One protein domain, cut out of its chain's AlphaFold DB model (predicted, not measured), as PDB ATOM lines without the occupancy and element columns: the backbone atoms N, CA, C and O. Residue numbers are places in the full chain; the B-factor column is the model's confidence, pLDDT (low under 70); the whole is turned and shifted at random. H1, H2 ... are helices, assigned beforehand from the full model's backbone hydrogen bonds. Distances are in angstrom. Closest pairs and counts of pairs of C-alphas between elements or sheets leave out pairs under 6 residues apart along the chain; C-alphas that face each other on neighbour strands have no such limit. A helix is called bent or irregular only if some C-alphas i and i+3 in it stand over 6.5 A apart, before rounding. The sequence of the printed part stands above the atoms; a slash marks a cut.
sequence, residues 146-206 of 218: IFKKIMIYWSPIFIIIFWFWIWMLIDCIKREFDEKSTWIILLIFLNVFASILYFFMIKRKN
ATOM      1  N   ILE A 146     176.841 112.489 161.159       87.06
ATOM      2  CA  ILE A 146     175.381 112.519 161.359       87.06
ATOM      3  C   ILE A 146     174.763 113.680 160.576       87.06
ATOM      4  O   ILE A 146     173.837 113.456 159.792       87.06
ATOM      5  N   PHE A 147     175.293 114.899 160.723       87.00
ATOM      6  CA  PHE A 147     174.783 116.069 160.002       87.00
ATOM      7  C   PHE A 147     174.811 115.865 158.486       87.00
ATOM      8  O   PHE A 147     173.814 116.122 157.810       87.00
ATOM      9  N   LYS A 148     175.902 115.312 157.950       91.38
ATOM     10  CA  LYS A 148     176.035 114.981 156.528       91.38
ATOM     11  C   LYS A 148     174.968 113.982 156.070       91.38
ATOM     12  O   LYS A 148     174.373 114.179 155.010       91.38
ATOM     13  N   LYS A 149     174.697 112.933 156.859       90.88
ATOM     14  CA  LYS A 149     173.649 111.936 156.563       90.88
ATOM     15  C   LYS A 149     172.240 112.536 156.592       90.88
ATOM     16  O   LYS A 149     171.414 112.196 155.749       90.88
ATOM     17  N   ILE A 150     171.964 113.445 157.522       90.25
ATOM     18  CA  ILE A 150     170.678 114.152 157.571       90.25
ATOM     19  C   ILE A 150     170.550 115.065 156.347       90.25
ATOM     20  O   ILE A 150     169.562 114.985 155.619       90.25
ATOM     21  N   MET A 151     171.568 115.881 156.063       90.12
ATOM     22  CA  MET A 151     171.533 116.804 154.930       90.12
ATOM     23  C   MET A 151     171.343 116.085 153.596       90.12
ATOM     24  O   MET A 151     170.537 116.539 152.791       90.12
ATOM     25  N   ILE A 152     172.017 114.956 153.352       94.69
ATOM     26  CA  ILE A 152     171.859 114.229 152.081       94.69
ATOM     27  C   ILE A 152     170.450 113.647 151.915       94.69
ATOM     28  O   ILE A 152     169.916 113.665 150.809       94.69
ATOM     29  N   TYR A 153     169.826 113.188 153.004       94.19
ATOM     30  CA  TYR A 153     168.475 112.632 152.966       94.19
ATOM     31  C   TYR A 153     167.405 113.715 152.757       94.19
ATOM     32  O   TYR A 153     166.468 113.527 151.984       94.19
ATOM     33  N   TRP A 154     167.564 114.874 153.401       93.88
ATOM     34  CA  TRP A 154     166.608 115.983 153.308       93.88
ATOM     35  C   TRP A 154     166.828 116.895 152.093       93.88
ATOM     36  O   TRP A 154     165.886 117.547 151.643       93.88
ATOM     37  N   SER A 155     168.034 116.920 151.522       94.81
ATOM     38  CA  SER A 155     168.391 117.714 150.335       94.81
ATOM     39  C   SER A 155     167.388 117.610 149.170       94.81
ATOM     40  O   SER A 155     166.899 118.654 148.731       94.81
ATOM     41  N   PRO A 156     166.982 116.414 148.686       95.06
ATOM     42  CA  PRO A 156     166.032 116.321 147.573       95.06
ATOM     43  C   PRO A 156     164.667 116.940 147.898       95.06
ATOM     44  O   PRO A 156     164.058 117.570 147.035       95.06
ATOM     45  N   ILE A 157     164.205 116.824 149.146       95.44
ATOM     46  CA  ILE A 157     162.946 117.431 149.597       95.44
ATOM     47  C   ILE A 157     163.053 118.958 149.536       95.44
ATOM     48  O   ILE A 157     162.173 119.612 148.974       95.44
ATOM     49  N   PHE A 158     164.152 119.526 150.042       93.44
ATOM     50  CA  PHE A 158     164.403 120.967 149.957       93.44
ATOM     51  C   PHE A 158     164.459 121.464 148.511       93.44
ATOM     52  O   PHE A 158     163.862 122.495 148.208       93.44
ATOM     53  N   ILE A 159     165.104 120.720 147.606       96.00
ATOM     54  CA  ILE A 159     165.185 121.077 146.181       96.00
ATOM     55  C   ILE A 159     163.794 121.102 145.538       96.00
ATOM     56  O   ILE A 159     163.472 122.054 144.829       96.00
ATOM     57  N   ILE A 160     162.947 120.105 145.806       96.25
ATOM     58  CA  ILE A 160     161.582 120.047 145.256       96.25
ATOM     59  C   ILE A 160     160.732 121.208 145.783       96.25
ATOM     60  O   ILE A 160     160.038 121.867 145.008       96.25
ATOM     61  N   ILE A 161     160.802 121.481 147.087       95.50
ATOM     62  CA  ILE A 161     160.063 122.583 147.715       95.50
ATOM     63  C   ILE A 161     160.528 123.935 147.155       95.50
ATOM     64  O   ILE A 161     159.700 124.785 146.823       95.50
ATOM     65  N   PHE A 162     161.839 124.123 147.007       94.94
ATOM     66  CA  PHE A 162     162.416 125.341 146.445       94.94
ATOM     67  C   PHE A 162     162.024 125.526 144.975       94.94
ATOM     68  O   PHE A 162     161.592 126.608 144.576       94.94
ATOM     69  N   TRP A 163     162.086 124.455 144.180       96.81
ATOM     70  CA  TRP A 163     161.630 124.457 142.792       96.81
ATOM     71  C   TRP A 163     160.144 124.811 142.677       96.81
ATOM     72  O   TRP A 163     159.762 125.637 141.848       96.81
ATOM     73  N   PHE A 164     159.301 124.235 143.539       96.12
ATOM     74  CA  PHE A 164     157.875 124.547 143.597       96.12
ATOM     75  C   PHE A 164     157.618 126.023 143.934       96.12
ATOM     76  O   PHE A 164     156.791 126.661 143.278       96.12
ATOM     77  N   TRP A 165     158.346 126.580 144.907       96.88
ATOM     78  CA  TRP A 165     158.247 127.996 145.271       96.88
ATOM     79  C   TRP A 165     158.596 128.916 144.093       96.88
ATOM     80  O   TRP A 165     157.789 129.773 143.718       96.88
ATOM     81  N   ILE A 166     159.736 128.680 143.433       96.38
ATOM     82  CA  ILE A 166     160.145 129.436 142.238       96.38
ATOM     83  C   ILE A 166     159.107 129.305 141.121       96.38
ATOM     84  O   ILE A 166     158.746 130.295 140.482       96.38
ATOM     85  N   TRP A 167     158.584 128.102 140.888       96.12
ATOM     86  CA  TRP A 167     157.575 127.881 139.858       96.12
ATOM     87  C   TRP A 167     156.285 128.673 140.121       96.12
ATOM     88  O   TRP A 167     155.722 129.244 139.183       96.12
ATOM     89  N   MET A 168     155.839 128.773 141.379       95.25
ATOM     90  CA  MET A 168     154.692 129.615 141.749       95.25
ATOM     91  C   MET A 168     154.990 131.106 141.607       95.25
ATOM     92  O   MET A 168     154.131 131.852 141.141       95.25
ATOM     93  N   LEU A 169     156.207 131.539 141.942       94.94
ATOM     94  CA  LEU A 169     156.629 132.923 141.743       94.94
ATOM     95  C   LEU A 169     156.589 133.309 140.257       94.94
ATOM     96  O   LEU A 169     156.018 134.338 139.898       94.94
ATOM     97  N   ILE A 170     157.107 132.444 139.379       95.12
ATOM     98  CA  ILE A 170     157.060 132.649 137.924       95.12
ATOM     99  C   ILE A 170     155.611 132.677 137.414       95.12
ATOM    100  O   ILE A 170     155.277 133.528 136.589       95.12
ATOM    101  N   ASP A 171     154.746 131.777 137.893       92.94
ATOM    102  CA  ASP A 171     153.319 131.756 137.531       92.94
ATOM    103  C   ASP A 171     152.623 133.069 137.921       92.94
ATOM    104  O   ASP A 171     151.957 133.683 137.088       92.94
ATOM    105  N   CYS A 172     152.859 133.549 139.146       92.62
ATOM    106  CA  CYS A 172     152.313 134.807 139.651       92.62
ATOM    107  C   CYS A 172     152.797 136.024 138.850       92.62
ATOM    108  O   CYS A 172     152.020 136.940 138.584       92.62
ATOM    109  N   ILE A 173     154.067 136.043 138.431       92.75
ATOM    110  CA  ILE A 173     154.625 137.131 137.616       92.75
ATOM    111  C   ILE A 173     154.052 137.115 136.194       92.75
ATOM    112  O   ILE A 173     153.841 138.180 135.617       92.75
ATOM    113  N   LYS A 174     153.791 135.943 135.611       90.00
ATOM    114  CA  LYS A 174     153.295 135.837 134.228       90.00
ATOM    115  C   LYS A 174     151.788 136.033 134.102       90.00
ATOM    116  O   LYS A 174     151.328 136.481 133.058       90.00
ATOM    117  N   ARG A 175     151.016 135.695 135.135       85.19
ATOM    118  CA  ARG A 175     149.554 135.804 135.110       85.19
ATOM    119  C   ARG A 175     149.103 137.254 135.302       85.19
ATOM    120  O   ARG A 175     149.723 138.031 136.035       85.19
ATOM    121  N   GLU A 176     147.999 137.599 134.653       83.19
ATOM    122  CA  GLU A 176     147.295 138.865 134.851       83.19
ATOM    123  C   GLU A 176     146.023 138.623 135.663       83.19
ATOM    124  O   GLU A 176     145.103 137.935 135.224       83.19
ATOM    125  N   PHE A 177     145.999 139.157 136.880       84.62
ATOM    126  CA  PHE A 177     144.869 139.089 137.800       84.62
ATOM    127  C   PHE A 177     144.946 140.264 138.781       84.62
ATOM    128  O   PHE A 177     145.986 140.925 138.902       84.62
ATOM    129  N   ASP A 178     143.835 140.545 139.448       81.69
ATOM    130  CA  ASP A 178     143.746 141.643 140.407       81.69
ATOM    131  C   ASP A 178     144.575 141.322 141.667       81.69
ATOM    132  O   ASP A 178     144.749 140.162 142.025       81.69
ATOM    133  N   GLU A 179     145.153 142.340 142.317       87.56
ATOM    134  CA  GLU A 179     146.012 142.190 143.516       87.56
ATOM    135  C   GLU A 179     147.354 141.449 143.311       87.56
ATOM    136  O   GLU A 179     148.013 141.051 144.275       87.56
ATOM    137  N   LYS A 180     147.824 141.307 142.065       89.88
ATOM    138  CA  LYS A 180     149.112 140.666 141.733       89.88
ATOM    139  C   LYS A 180     150.293 141.153 142.581       89.88
ATOM    140  O   LYS A 180     151.079 140.338 143.060       89.88
ATOM    141  N   SER A 181     150.424 142.466 142.773       92.75
ATOM    142  CA  SER A 181     151.525 143.050 143.551       92.75
ATOM    143  C   SER A 181     151.544 142.531 144.990       92.75
ATOM    144  O   SER A 181     152.608 142.191 145.503       92.75
ATOM    145  N   THR A 182     150.370 142.388 145.610       94.00
ATOM    146  CA  THR A 182     150.219 141.836 146.961       94.00
ATOM    147  C   THR A 182     150.703 140.390 147.017       94.00
ATOM    148  O   THR A 182     151.476 140.027 147.902       94.00
ATOM    149  N   TRP A 183     150.321 139.565 146.039       94.75
ATOM    150  CA  TRP A 183     150.734 138.161 145.984       94.75
ATOM    151  C   TRP A 183     152.230 137.972 145.739       94.75
ATOM    152  O   TRP A 183     152.828 137.082 146.342       94.75
ATOM    153  N   ILE A 184     152.856 138.818 144.918       94.31
ATOM    154  CA  ILE A 184     154.313 138.788 144.716       94.31
ATOM    155  C   ILE A 184     155.041 139.097 146.030       94.31
ATOM    156  O   ILE A 184     155.968 138.376 146.398       94.31
ATOM    157  N   ILE A 185     154.596 140.119 146.766       95.56
ATOM    158  CA  ILE A 185     155.168 140.475 148.073       95.56
ATOM    159  C   ILE A 185     155.014 139.301 149.051       95.56
ATOM    160  O   ILE A 185     155.992 138.890 149.676       95.56
ATOM    161  N   LEU A 186     153.822 138.700 149.135       95.62
ATOM    162  CA  LEU A 186     153.584 137.531 149.988       95.62
ATOM    163  C   LEU A 186     154.483 136.345 149.616       95.62
ATOM    164  O   LEU A 186     155.029 135.701 150.507       95.62
ATOM    165  N   LEU A 187     154.680 136.069 148.325       95.00
ATOM    166  CA  LEU A 187     155.541 134.978 147.857       95.00
ATOM    167  C   LEU A 187     157.014 135.179 148.216       95.00
ATOM    168  O   LEU A 187     157.695 134.195 148.492       95.00
ATOM    169  N   ILE A 188     157.499 136.420 148.239       94.56
ATOM    170  CA  ILE A 188     158.886 136.735 148.606       94.56
ATOM    171  C   ILE A 188     159.088 136.645 150.124       94.56
ATOM    172  O   ILE A 188     160.059 136.048 150.579       94.56
ATOM    173  N   PHE A 189     158.172 137.200 150.925       95.12
ATOM    174  CA  PHE A 189     158.339 137.237 152.384       95.12
ATOM    175  C   PHE A 189     157.928 135.934 153.079       95.12
ATOM    176  O   PHE A 189     158.582 135.503 154.027       95.12
ATOM    177  N   LEU A 190     156.862 135.286 152.609       94.69
ATOM    178  CA  LEU A 190     156.296 134.083 153.229       94.69
ATOM    179  C   LEU A 190     156.744 132.784 152.534       94.69
ATOM    180  O   LEU A 190     156.425 131.685 152.996       94.69
ATOM    181  N   ASN A 191     157.497 132.902 151.436       94.44
ATOM    182  CA  ASN A 191     158.129 131.808 150.706       94.44
ATOM    183  C   ASN A 191     157.159 130.653 150.393       94.44
ATOM    184  O   ASN A 191     156.104 130.839 149.780       94.44
ATOM    185  N   VAL A 192     157.516 129.443 150.825       92.25
ATOM    186  CA  VAL A 192     156.801 128.194 150.544       92.25
ATOM    187  C   VAL A 192     155.341 128.259 150.993       92.25
ATOM    188  O   VAL A 192     154.461 127.788 150.272       92.25
ATOM    189  N   PHE A 193     155.051 128.885 152.138       94.56
ATOM    190  CA  PHE A 193     153.680 128.996 152.643       94.56
ATOM    191  C   PHE A 193     152.798 129.831 151.710       94.56
ATOM    192  O   PHE A 193     151.690 129.408 151.370       94.56
ATOM    193  N   ALA A 194     153.302 130.968 151.221       93.88
ATOM    194  CA  ALA A 194     152.583 131.756 150.222       93.88
ATOM    195  C   ALA A 194     152.451 131.014 148.889       93.88
ATOM    196  O   ALA A 194     151.418 131.147 148.244       93.88
ATOM    197  N   SER A 195     153.426 130.195 148.484       94.56
ATOM    198  CA  SER A 195     153.302 129.376 147.269       94.56
ATOM    199  C   SER A 195     152.194 128.343 147.361       94.56
ATOM    200  O   SER A 195     151.450 128.165 146.398       94.56
ATOM    201  N   ILE A 196     152.040 127.698 148.518       94.56
ATOM    202  CA  ILE A 196     150.945 126.754 148.754       94.56
ATOM    203  C   ILE A 196     149.597 127.492 148.708       94.56
ATOM    204  O   ILE A 196     148.680 127.057 148.009       94.56
ATOM    205  N   LEU A 197     149.482 128.636 149.391       93.81
ATOM    206  CA  LEU A 197     148.257 129.444 149.376       93.81
ATOM    207  C   LEU A 197     147.922 129.956 147.971       93.81
ATOM    208  O   LEU A 197     146.791 129.794 147.517       93.81
ATOM    209  N   TYR A 198     148.908 130.498 147.254       93.00
ATOM    210  CA  TYR A 198     148.763 130.967 145.877       93.00
ATOM    211  C   TYR A 198     148.291 129.838 144.957       93.00
ATOM    212  O   TYR A 198     147.360 130.020 144.164       93.00
ATOM    213  N   PHE A 199     148.882 128.647 145.097       93.19
ATOM    214  CA  PHE A 199     148.499 127.476 144.320       93.19
ATOM    215  C   PHE A 199     147.010 127.143 144.496       93.19
ATOM    216  O   PHE A 199     146.299 126.956 143.507       93.19
ATOM    217  N   PHE A 200     146.508 127.112 145.734       92.25
ATOM    218  CA  PHE A 200     145.110 126.765 146.003       92.25
ATOM    219  C   PHE A 200     144.117 127.903 145.744       92.25
ATOM    220  O   PHE A 200     142.996 127.637 145.304       92.25
ATOM    221  N   MET A 201     144.491 129.153 146.017       89.50
ATOM    222  CA  MET A 201     143.578 130.297 145.936       89.50
ATOM    223  C   MET A 201     143.511 130.908 144.542       89.50
ATOM    224  O   MET A 201     142.416 131.232 144.095       89.50
ATOM    225  N   ILE A 202     144.648 131.043 143.856       88.00
ATOM    226  CA  ILE A 202     144.719 131.707 142.550       88.00
ATOM    227  C   ILE A 202     144.809 130.668 141.436       88.00
ATOM    228  O   ILE A 202     143.909 130.571 140.598       88.00
ATOM    229  N   LYS A 203     145.867 129.847 141.447       83.81
ATOM    230  CA  LYS A 203     146.182 128.951 140.325       83.81
ATOM    231  C   LYS A 203     145.122 127.871 140.118       83.81
ATOM    232  O   LYS A 203     144.675 127.670 138.996       83.81
ATOM    233  N   ARG A 204     144.665 127.215 141.188       86.62
ATOM    234  CA  ARG A 204     143.623 126.177 141.108       86.62
ATOM    235  C   ARG A 204     142.249 126.741 140.738       86.62
ATOM    236  O   ARG A 204     141.485 126.058 140.065       86.62
ATOM    237  N   LYS A 205     141.926 127.961 141.176       80.06
ATOM    238  CA  LYS A 205     140.629 128.602 140.901       80.06
ATOM    239  C   LYS A 205     140.579 129.321 139.549       80.06
ATOM    240  O   LYS A 205     139.512 129.803 139.192       80.06
ATOM    241  N   ASN A 206     141.695 129.383 138.808       75.25
ATOM    242  CA  ASN A 206     141.814 130.083 137.524       75.25
ATOM    243  C   ASN A 206     141.184 131.484 137.563       75.25
ATOM    244  O   ASN A 206     140.392 131.846 136.695       75.25
TER     245      ASN A 206
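This is residues 146 to 206 of the 218 residues of the protein "PLDc_N domain-containing protein" of uncultured bacterium (gcode 4) (UniProt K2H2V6). A long bent helix, H1, reaches out of a small compact body in which H2 folds back on itself and packs with both of its arms on the far part of H1. Residues 146 to 160 of H1 stick out and make the length of the whole. The printed part has 61 residues, with two named helices, H1 then H2, and no named strand; the class is all helix. It is loose, with a radius of gyration of the C-alphas of 14.0 A, and spans 48 by 20 by 16 A.

H1, residues 146 to 174, begins with C-alpha 146 at (175.381, 112.519, 161.359). By its hydrogen bonds it was assigned as one helix, but it is bent: C-alphas 153 and 156 are 7.0 A apart. Its arms are H1a, residues 146 to 153, 10.9 A long, and H1b, residues 156 to 174, 26.9 A long. H2, residues 180 to 203, was likewise assigned as one helix by its hydrogen bonds but is bent, with C-alphas 189 and 192 9.4 A apart. Its arms are H2a, residues 180 to 189, 14.5 A, and H2b, residues 192 to 203, 14.8 A, ending with C-alpha 203 at (146.182, 128.951, 140.325).

H1a and H1b stand at a steep tilt of 49 degrees, and H1a is apart from H2a and H2b. H1b and H2a form a helical hairpin, opposite ways at a shallow tilt of 22 degrees; their closest C-alphas, Leu 169 and Leu 187, are 6.5 A apart. H2b touches H1b the same way at a steep tilt of 45 degrees, closest at the C-alphas of Trp 165 and Val 192, 5.5 A. H2a and H2b touch, opposite ways at a shallow tilt of 22 degrees, with the C-alphas of Leu 187 and Ala 194 closest at 5.0 A. In H1a, H1b and H2a every O i to N i+4 pair is within hydrogen-bond range; in H2b 7 of 8 are.

The C-alphas farthest apart are those of Ile 146 and Asp 178, 47.8 A. The printed part has no cut, and the link from H1 to H2 is tight. The mean pLDDT of the printed part is 92.0, and no printed residue is under 70.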